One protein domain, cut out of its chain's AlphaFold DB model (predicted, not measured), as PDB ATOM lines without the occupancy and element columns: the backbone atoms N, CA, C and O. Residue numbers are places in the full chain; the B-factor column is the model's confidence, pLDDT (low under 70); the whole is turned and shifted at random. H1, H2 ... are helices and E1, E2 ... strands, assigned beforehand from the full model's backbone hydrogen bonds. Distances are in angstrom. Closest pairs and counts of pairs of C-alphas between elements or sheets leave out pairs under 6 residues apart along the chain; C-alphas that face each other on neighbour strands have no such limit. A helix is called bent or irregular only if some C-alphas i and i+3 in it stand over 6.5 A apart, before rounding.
ATOM      1  N   VAL A   8     105.195  66.005  78.050       94.25
ATOM      2  CA  VAL A   8     105.977  65.789  79.267       94.25
ATOM      3  C   VAL A   8     107.201  64.978  78.880       94.25
ATOM      4  O   VAL A   8     107.075  63.868  78.358       94.25
ATOM      5  N   LEU A   9     108.384  65.522  79.137       93.81
ATOM      6  CA  LEU A   9     109.653  64.851  78.893       93.81
ATOM      7  C   LEU A   9     110.416  64.639  80.188       93.81
ATOM      8  O   LEU A   9     110.159  65.305  81.187       93.81
ATOM      9  N   LYS A  10     111.391  63.733  80.144       93.31
ATOM     10  CA  LYS A  10     112.365  63.522  81.209       93.31
ATOM     11  C   LYS A  10     113.782  63.566  80.654       93.31
ATOM     12  O   LYS A  10     114.119  62.796  79.754       93.31
ATOM     13  N   SER A  11     114.592  64.480  81.185       90.62
ATOM     14  CA  SER A  11     116.007  64.621  80.839       90.62
ATOM     15  C   SER A  11     116.749  63.328  81.162       90.62
ATOM     16  O   SER A  11     116.627  62.802  82.271       90.62
ATOM     17  N   LYS A  12     117.525  62.821  80.199       88.38
ATOM     18  CA  LYS A  12     118.405  61.668  80.424       88.38
ATOM     19  C   LYS A  12     119.606  62.034  81.292       88.38
ATOM     20  O   LYS A  12     120.094  61.183  82.025       88.38
ATOM     21  N   GLU A  13     120.064  63.281  81.214       88.25
ATOM     22  CA  GLU A  13     121.247  63.758  81.929       88.25
ATOM     23  C   GLU A  13     120.927  64.100  83.386       88.25
ATOM     24  O   GLU A  13     121.618  63.666  84.304       88.25
ATOM     25  N   HIS A  14     119.848  64.847  83.613       86.50
ATOM     26  CA  HIS A  14     119.511  65.359  84.942       86.50
ATOM     27  C   HIS A  14     118.450  64.527  85.665       86.50
ATOM     28  O   HIS A  14     118.168  64.776  86.835       86.50
ATOM     29  N   ASN A  15     117.843  63.546  84.985       88.56
ATOM     30  CA  ASN A  15     116.752  62.721  85.512       88.56
ATOM     31  C   ASN A  15     115.544  63.558  86.001       88.56
ATOM     32  O   ASN A  15     114.783  63.111  86.859       88.56
ATOM     33  N   LYS A  16     115.372  64.767  85.445       91.62
ATOM     34  CA  LYS A  16     114.308  65.730  85.770       91.62
ATOM     35  C   LYS A  16     113.249  65.809  84.685       91.62
ATOM     36  O   LYS A  16     113.588  65.760  83.500       91.62
ATOM     37  N   ALA A  17     111.983  65.918  85.084       92.75
ATOM     38  CA  ALA A  17     110.863  66.030  84.161       92.75
ATOM     39  C   ALA A  17     110.502  67.492  83.893       92.75
ATOM     40  O   ALA A  17     110.646  68.361  84.751       92.75
ATOM     41  N   PHE A  18     110.022  67.772  82.686       90.75
ATOM     42  CA  PHE A  18     109.617  69.112  82.280       90.75
ATOM     43  C   PHE A  18     108.580  69.071  81.159       90.75
ATOM     44  O   PHE A  18     108.439  68.079  80.442       90.75
ATOM     45  N   TYR A  19     107.866  70.181  80.995       90.56
ATOM     46  CA  TYR A  19     106.950  70.389  79.878       90.56
ATOM     47  C   TYR A  19     107.669  70.996  78.670       90.56
ATOM     48  O   TYR A  19     108.502  71.892  78.831       90.56
ATOM     49  N   THR A  20     107.282  70.586  77.462       87.50
ATOM     50  CA  THR A  20     107.639  71.263  76.203       87.50
ATOM     51  C   THR A  20     106.395  71.613  75.388       87.50
ATOM     52  O   THR A  20     105.305  71.141  75.689       87.50
ATOM     53  N   GLY A  21     106.536  72.454  74.363       84.81
ATOM     54  CA  GLY A  21     105.419  72.905  73.517       84.81
ATOM     55  C   GLY A  21     104.579  74.031  74.135       84.81
ATOM     56  O   GLY A  21     103.716  74.616  73.470       84.81
ATOM     57  N   LEU A  22     104.874  74.407  75.384       83.88
ATOM     58  CA  LEU A  22     104.286  75.566  76.047       83.88
ATOM     59  C   LEU A  22     104.694  76.873  75.366       83.88
ATOM     60  O   LEU A  22     105.793  77.019  74.830       83.88
ATOM     61  N   GLN A  23     103.795  77.854  75.410       82.50
ATOM     62  CA  GLN A  23     104.142  79.205  74.997       82.50
ATOM     63  C   GLN A  23     105.156  79.793  75.979       82.50
ATOM     64  O   GLN A  23     104.929  79.833  77.187       82.50
ATOM     65  N   VAL A  24     106.263  80.289  75.440       83.69
ATOM     66  CA  VAL A  24     107.264  81.051  76.184       83.69
ATOM     67  C   VAL A  24     107.067  82.530  75.893       83.69
ATOM     68  O   VAL A  24     106.714  82.913  74.782       83.69
ATOM     69  N   ASP A 262     118.775  69.334  76.148       67.00
ATOM     70  CA  ASP A 262     118.808  68.020  76.787       67.00
ATOM     71  C   ASP A 262     118.240  66.923  75.890       67.00
ATOM     72  O   ASP A 262     117.076  66.971  75.462       67.00
ATOM     73  N   SER A 263     119.019  65.849  75.737       77.44
ATOM     74  CA  SER A 263     118.471  64.577  75.278       77.44
ATOM     75  C   SER A 263     117.430  64.096  76.295       77.44
ATOM     76  O   SER A 263     117.735  63.839  77.463       77.44
ATOM     77  N   ALA A 264     116.173  64.012  75.872       86.31
ATOM     78  CA  ALA A 264     115.066  63.706  76.766       86.31
ATOM     79  C   ALA A 264     114.174  62.607  76.194       86.31
ATOM     80  O   ALA A 264     114.032  62.456  74.981       86.31
ATOM     81  N   LEU A 265     113.594  61.816  77.091       90.62
ATOM     82  CA  LEU A 265     112.590  60.814  76.763       90.62
ATOM     83  C   LEU A 265     111.209  61.473  76.816       90.62
ATOM     84  O   LEU A 265     110.870  62.076  77.833       90.62
ATOM     85  N   MET A 266     110.413  61.345  75.754       93.12
ATOM     86  CA  MET A 266     109.000  61.728  75.792       93.12
ATOM     87  C   MET A 266     108.233  60.691  76.620       93.12
ATOM     88  O   MET A 266     108.290  59.498  76.326       93.12
ATOM     89  N   LEU A 267     107.565  61.152  77.677       95.12
ATOM     90  CA  LEU A 267     106.787  60.315  78.594       95.12
ATOM     91  C   LEU A 267     105.289  60.371  78.303       95.12
ATOM     92  O   LEU A 267     104.592  59.376  78.483       95.12
ATOM     93  N   ALA A 268     104.795  61.533  77.880       94.25
ATOM     94  CA  ALA A 268     103.418  61.707  77.447       94.25
ATOM     95  C   ALA A 268     103.298  62.873  76.467       94.25
ATOM     96  O   ALA A 268     103.956  63.902  76.631       94.25
ATOM     97  N   GLU A 269     102.392  62.738  75.507       95.00
ATOM     98  CA  GLU A 269     101.833  63.859  74.760       95.00
ATOM     99  C   GLU A 269     100.504  64.254  75.412       95.00
ATOM    100  O   GLU A 269      99.670  63.395  75.704       95.00
ATOM    101  N   LEU A 270     100.338  65.542  75.704       94.88
ATOM    102  CA  LEU A 270      99.175  66.085  76.389       94.88
ATOM    103  C   LEU A 270      98.210  66.701  75.386       94.88
ATOM    104  O   LEU A 270      98.585  67.548  74.573       94.88
ATOM    105  N   THR A 271      96.937  66.343  75.513       93.81
ATOM    106  CA  THR A 271      95.868  67.032  74.794       93.81
ATOM    107  C   THR A 271      95.583  68.395  75.425       93.81
ATOM    108  O   THR A 271      95.823  68.637  76.613       93.81
ATOM    109  N   ASP A 272      94.973  69.282  74.644       90.56
ATOM    110  CA  ASP A 272      94.440  70.564  75.108       90.56
ATOM    111  C   ASP A 272      93.522  70.430  76.339       90.56
ATOM    112  O   ASP A 272      93.541  71.269  77.242       90.56
ATOM    113  N   GLU A 273      92.700  69.377  76.382       93.69
ATOM    114  CA  GLU A 273      91.796  69.106  77.502       93.69
ATOM    115  C   GLU A 273      92.572  68.727  78.768       93.69
ATOM    116  O   GLU A 273      92.317  69.288  79.838       93.69
ATOM    117  N   GLN A 274      93.568  67.844  78.640       95.25
ATOM    118  CA  GLN A 274      94.446  67.456  79.746       95.25
ATOM    119  C   GLN A 274      95.202  68.663  80.297       95.25
ATOM    120  O   GLN A 274      95.246  68.854  81.512       95.25
ATOM    121  N   TRP A 275      95.732  69.529  79.432       94.44
ATOM    122  CA  TRP A 275      96.426  70.734  79.878       94.44
ATOM    123  C   TRP A 275      95.512  71.700  80.630       94.44
ATOM    124  O   TRP A 275      95.845  72.152  81.727       94.44
ATOM    125  N   ARG A 276      94.316  71.975  80.094       92.62
ATOM    126  CA  ARG A 276      93.322  72.814  80.782       92.62
ATOM    127  C   ARG A 276      92.923  72.224  82.135       92.62
ATOM    128  O   ARG A 276      92.694  72.983  83.077       92.62
ATOM    129  N   ALA A 277      92.842  70.899  82.251       95.50
ATOM    130  CA  ALA A 277      92.551  70.222  83.511       95.50
ATOM    131  C   ALA A 277      93.702  70.334  84.524       95.50
ATOM    132  O   ALA A 277      93.450  70.625  85.697       95.50
ATOM    133  N   ILE A 278      94.953  70.185  84.075       95.12
ATOM    134  CA  ILE A 278      96.152  70.397  84.898       95.12
ATOM    135  C   ILE A 278      96.151  71.817  85.474       95.12
ATOM    136  O   ILE A 278      96.202  71.965  86.694       95.12
ATOM    137  N   LEU A 279      95.986  72.842  84.629       91.62
ATOM    138  CA  LEU A 279      95.949  74.246  85.059       91.62
ATOM    139  C   LEU A 279      94.798  74.529  86.038       91.62
ATOM    140  O   LEU A 279      94.978  75.185  87.061       91.62
ATOM    141  N   ARG A 280      93.595  74.008  85.752       91.69
ATOM    142  CA  ARG A 280      92.408  74.208  86.604       91.69
ATOM    143  C   ARG A 280      92.585  73.615  87.998       91.69
ATOM    144  O   ARG A 280      92.093  74.173  88.973       91.69
ATOM    145  N   THR A 281      93.257  72.474  88.080       93.75
ATOM    146  CA  THR A 281      93.487  71.751  89.337       93.75
ATOM    147  C   THR A 281      94.794  72.135  90.025       93.75
ATOM    148  O   THR A 281      95.019  71.677  91.144       93.75
ATOM    149  N   LYS A 282      95.617  72.984  89.391       93.00
ATOM    150  CA  LYS A 282      96.965  73.362  89.835       93.00
ATOM    151  C   LYS A 282      97.884  72.147  90.039       93.00
ATOM    152  O   LYS A 282      98.552  72.028  91.066       93.00
ATOM    153  N   SER A 283      97.835  71.194  89.106       95.69
ATOM    154  CA  SER A 283      98.550  69.909  89.199       95.69
ATOM    155  C   SER A 283      99.881  69.882  88.432       95.69
ATOM    156  O   SER A 283     100.434  68.804  88.225       95.69
ATOM    157  N   GLU A 284     100.396  71.032  87.993       95.19
ATOM    158  CA  GLU A 284     101.591  71.143  87.148       95.19
ATOM    159  C   GLU A 284     102.800  70.434  87.776       95.19
ATOM    160  O   GLU A 284     103.430  69.591  87.147       95.19
ATOM    161  N   SER A 285     103.107  70.721  89.044       93.12
ATOM    162  CA  SER A 285     104.243  70.090  89.727       93.12
ATOM    163  C   SER A 285     104.022  68.596  89.953       93.12
ATOM    164  O   SER A 285     104.923  67.808  89.707       93.12
ATOM    165  N   ILE A 286     102.806  68.191  90.330       95.69
ATOM    166  CA  ILE A 286     102.464  66.789  90.632       95.69
ATOM    167  C   ILE A 286     102.661  65.900  89.400       95.69
ATOM    168  O   ILE A 286     103.140  64.772  89.508       95.69
ATOM    169  N   VAL A 287     102.301  66.401  88.218       96.75
ATOM    170  CA  VAL A 287     102.516  65.693  86.950       96.75
ATOM    171  C   VAL A 287     104.009  65.523  86.663       96.75
ATOM    172  O   VAL A 287     104.411  64.441  86.236       96.75
ATOM    173  N   LEU A 288     104.836  66.541  86.929       96.31
ATOM    174  CA  LEU A 288     106.290  66.435  86.781       96.31
ATOM    175  C   LEU A 288     106.904  65.480  87.817       96.31
ATOM    176  O   LEU A 288     107.677  64.606  87.442       96.31
ATOM    177  N   ASP A 289     106.496  65.555  89.083       95.75
ATOM    178  CA  ASP A 289     106.968  64.659  90.149       95.75
ATOM    179  C   ASP A 289     106.621  63.189  89.848       95.75
ATOM    180  O   ASP A 289     107.440  62.281  90.033       95.75
ATOM    181  N   MET A 290     105.415  62.937  89.324       96.75
ATOM    182  CA  MET A 290     104.989  61.612  88.867       96.75
ATOM    183  C   MET A 290     105.826  61.138  87.677       96.75
ATOM    184  O   MET A 290     106.275  59.996  87.654       96.75
ATOM    185  N   ALA A 291     106.075  62.015  86.705       95.81
ATOM    186  CA  ALA A 291     106.921  61.718  85.556       95.81
ATOM    187  C   ALA A 291     108.378  61.408  85.964       95.81
ATOM    188  O   ALA A 291     109.027  60.560  85.347       95.81
ATOM    189  N   GLU A 292     108.891  62.043  87.022       94.94
ATOM    190  CA  GLU A 292     110.219  61.762  87.574       94.94
ATOM    191  C   GLU A 292     110.280  60.414  88.296       94.94
ATOM    192  O   GLU A 292     111.218  59.645  88.060       94.94
ATOM    193  N   THR A 293     109.299  60.129  89.156       95.12
ATOM    194  CA  THR A 293     109.354  59.012  90.115       95.12
ATOM    195  C   THR A 293     108.682  57.730  89.621       95.12
ATOM    196  O   THR A 293     109.222  56.646  89.820       95.12
ATOM    197  N   HIS A 294     107.530  57.838  88.958       95.75
ATOM    198  CA  HIS A 294     106.708  56.711  88.507       95.75
ATOM    199  C   HIS A 294     106.085  57.007  87.129       95.75
ATOM    200  O   HIS A 294     104.859  57.104  87.006       95.75
ATOM    201  N   PRO A 295     106.896  57.145  86.061       94.00
ATOM    202  CA  PRO A 295     106.416  57.539  84.733       94.00
ATOM    203  C   PRO A 295     105.301  56.631  84.183       94.00
ATOM    204  O   PRO A 295     104.401  57.101  83.495       94.00
ATOM    205  N   GLN A 296     105.299  55.346  84.541       95.25
ATOM    206  CA  GLN A 296     104.262  54.376  84.181       95.25
ATOM    207  C   GLN A 296     102.870  54.705  84.751       95.25
ATOM    208  O   GLN A 296     101.863  54.278  84.193       95.25
ATOM    209  N   ALA A 297     102.796  55.458  85.852       95.50
ATOM    210  CA  ALA A 297     101.541  55.867  86.483       95.50
ATOM    211  C   ALA A 297     101.012  57.210  85.941       95.50
ATOM    212  O   ALA A 297      99.895  57.617  86.275       95.50
ATOM    213  N   LEU A 298     101.773  57.881  85.070       95.06
ATOM    214  CA  LEU A 298     101.411  59.171  84.488       95.06
ATOM    215  C   LEU A 298     100.051  59.148  83.756       95.06
ATOM    216  O   LEU A 298      99.254  60.054  84.007       95.06
ATOM    217  N   PRO A 299      99.698  58.126  82.943       96.06
ATOM    218  CA  PRO A 299      98.387  58.080  82.288       96.06
ATOM    219  C   PRO A 299      97.216  58.028  83.281       96.06
ATOM    220  O   PRO A 299      96.212  58.716  83.095       96.06
ATOM    221  N   ALA A 300      97.357  57.258  84.364       96.94
ATOM    222  CA  ALA A 300      96.331  57.141  85.397       96.94
ATOM    223  C   ALA A 300      96.153  58.458  86.171       96.94
ATOM    224  O   ALA A 300      95.024  58.882  86.431       96.94
ATOM    225  N   LEU A 301      97.258  59.145  86.482       97.38
ATOM    226  CA  LEU A 301      97.220  60.471  87.098       97.38
ATOM    227  C   LEU A 301      96.512  61.492  86.194       97.38
ATOM    228  O   LEU A 301      95.642  62.222  86.666       97.38
ATOM    229  N   LEU A 302      96.841  61.528  84.898       97.19
ATOM    230  CA  LEU A 302      96.211  62.446  83.941       97.19
ATOM    231  C   LEU A 302      94.697  62.207  83.830       97.19
ATOM    232  O   LEU A 302      93.927  63.168  83.823       97.19
ATOM    233  N   ALA A 303      94.257  60.944  83.819       97.06
ATOM    234  CA  ALA A 303      92.835  60.600  83.850       97.06
ATOM    235  C   ALA A 303      92.148  61.085  85.142       97.06
ATOM    236  O   ALA A 303      91.067  61.671  85.092       97.06
ATOM    237  N   SER A 304      92.798  60.917  86.298       97.44
ATOM    238  CA  SER A 304      92.288  61.416  87.582       97.44
ATOM    239  C   SER A 304      92.157  62.946  87.608       97.44
ATOM    240  O   SER A 304      91.148  63.483  88.075       97.44
ATOM    241  N   ILE A 305      93.141  63.660  87.051       97.38
ATOM    242  CA  ILE A 305      93.128  65.124  86.932       97.38
ATOM    243  C   ILE A 305      91.968  65.598  86.048       97.38
ATOM    244  O   ILE A 305      91.284  66.554  86.421       97.38
ATOM    245  N   LEU A 306      91.710  64.927  84.920       96.88
ATOM    246  CA  LEU A 306      90.571  65.233  84.045       96.88
ATOM    247  C   LEU A 306      89.240  65.130  84.800       96.88
ATOM    248  O   LEU A 306      88.443  66.069  84.778       96.88
ATOM    249  N   GLU A 307      89.016  64.034  85.525       96.06
ATOM    250  CA  GLU A 307      87.787  63.841  86.302       96.06
ATOM    251  C   GLU A 307      87.639  64.874  87.426       96.06
ATOM    252  O   GLU A 307      86.561  65.442  87.629       96.06
ATOM    253  N   ARG A 308      88.732  65.199  88.126       94.69
ATOM    254  CA  ARG A 308      88.736  66.264  89.138       94.69
ATOM    255  C   ARG A 308      88.395  67.626  88.527       94.69
ATOM    256  O   ARG A 308      87.622  68.382  89.112       94.69
ATOM    257  N   ALA A 309      88.945  67.940  87.357       94.75
ATOM    258  CA  ALA A 309      88.679  69.194  86.664       94.75
ATOM    259  C   ALA A 309      87.216  69.314  86.207       94.75
ATOM    260  O   ALA A 309      86.650  70.405  86.309       94.75
ATOM    261  N   LYS A 310      86.594  68.210  85.762       93.31
ATOM    262  CA  LYS A 310      85.161  68.160  85.427       93.31
ATOM    263  C   LYS A 310      84.289  68.476  86.644       93.31
ATOM    264  O   LYS A 310      83.431  69.344  86.543       93.31
ATOM    265  N   LYS A 311      84.570  67.873  87.807       91.75
ATOM    266  CA  LYS A 311      83.837  68.151  89.062       91.75
ATOM    267  C   LYS A 311      83.930  69.621  89.490       91.75
ATOM    268  O   LYS A 311      82.927  70.230  89.846       91.75
ATOM    269  N   LEU A 312      85.118  70.220  89.379       86.31
ATOM    270  CA  LEU A 312      85.313  71.651  89.655       86.31
ATOM    271  C   LEU A 312      84.558  72.555  88.668       86.31
ATOM    272  O   LEU A 312      84.166  73.659  89.029       86.31
ATOM    273  N   ALA A 313      84.363  72.113  87.423       80.12
ATOM    274  CA  ALA A 313      83.607  72.859  86.418       80.12
ATOM    275  C   ALA A 313      82.103  72.903  86.720       80.12
ATOM    276  O   ALA A 313      81.442  73.877  86.370       80.12
ATOM    277  N   THR A 314      81.569  71.853  87.346       79.88
ATOM    278  CA  THR A 314      80.134  71.676  87.602       79.88
ATOM    279  C   THR A 314      79.658  72.272  88.931       79.88
ATOM    280  O   THR A 314      78.499  72.093  89.284       79.88
ATOM    281  N   GLY A 315      80.518  72.985  89.671       57.75
ATOM    282  CA  GLY A 315      80.140  73.669  90.917       57.75
ATOM    283  C   GLY A 315      79.812  72.743  92.093       57.75
ATOM    284  O   GLY A 315      79.279  73.198  93.097       57.75
TER     285      GLY A 315
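This is residues 8 to 24 and 262 to 315 of the 317 residues of the protein "Replication protein" of Pseudomonas sp. FSL R10-0399 (UniProt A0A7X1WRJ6). A small, twisted three-stranded sheet of E1, E2 and E3 has a helical hairpin of H2 and H3 packed over one face, and the long H3 runs on past the sheet to where H1 crosses it. H2 covers E2 and E1, H3 begins over E3, and H1 is beyond the sheet, not on it. The printed part has 71 residues, with three named strands followed by three named helices: E1, E2, E3, H1, H2, H3. The sheet order is E2, E1, E3, all antiparallel, and the class is mixed, helices and strands. The whole is compact, with a radius of gyration of the C-alphas of 12.4 A, yet elongated in outline, spanning 43 by 27 by 16 A.

E1, residues 8 to 11, begins at C-alpha 8 (105.977, 65.789, 79.267) and is 10.2 A long. E2, residues 17 to 20, is 10.1 A long. E3, residues 264 to 270, is 16.1 A long and ends at C-alpha 270 (99.175, 66.085, 76.389). H1, residues 272 to 281, measures 14.3 A, and H2, residues 284 to 293, measures 14.7 A. H3, residues 295 to 313, measures 27.5 A and ends at C-alpha 313 (83.607, 72.859, 86.418). H3 is irregular: C-alphas 296 and 299 are 7.2 A apart.

E1 is the inner strand of the sheet. E1 and E2 form a hairpin, antiparallel at 126 degrees, with N 9 and O 18 within hydrogen-bond range at 2.9 A. E1 and E3 are antiparallel at 171 degrees, with N 8 and O 268 at 2.8 A and N 265 and O 10 at 2.9 A. The sheet is only just strongly twisted, its C-alphas lying up to 4.3 A off the best plane. H2 and H3 are on the same face. H2 is over E2 and E1 at a height over the sheet of 8.3 A, slantwise to the strands at 47 degrees to E1 on the local plane; its closest C-alphas to E2 are those of Leu 288 and Ala 17, 5.3 A apart. H3 is over E3 at a height of 11.5 A, only just along the strands at 29 degrees on the local plane. H2 and H3, a helical hairpin, touch through residues 297 to 302 of H3, opposite ways at a shallow tilt of 20 degrees; the closest C-alphas, of Met 290 and Leu 298, are 6.2 A apart. Residues 302 to 310 of H3 touch H1, only just about perpendicular at 72 degrees; the closest C-alphas, of Ala 277 and Ala 309, are 5.1 A apart. H1 is apart from E1 and E2. Every O i to N i+4 pair is within hydrogen-bond range in H1 and H2, and 13 of 15 in H3.

The two C-alphas farthest apart, of Glu 13 and Gly 315, are 43.2 A apart. Residues 25 to 261 are not printed, and C-alphas 24 and 262 are 17.4 A apart across this cut, between E2 and E3. The links printed whole are tight. Mean pLDDT of the printed part is 91.6; residues 262 and 315 are under 70.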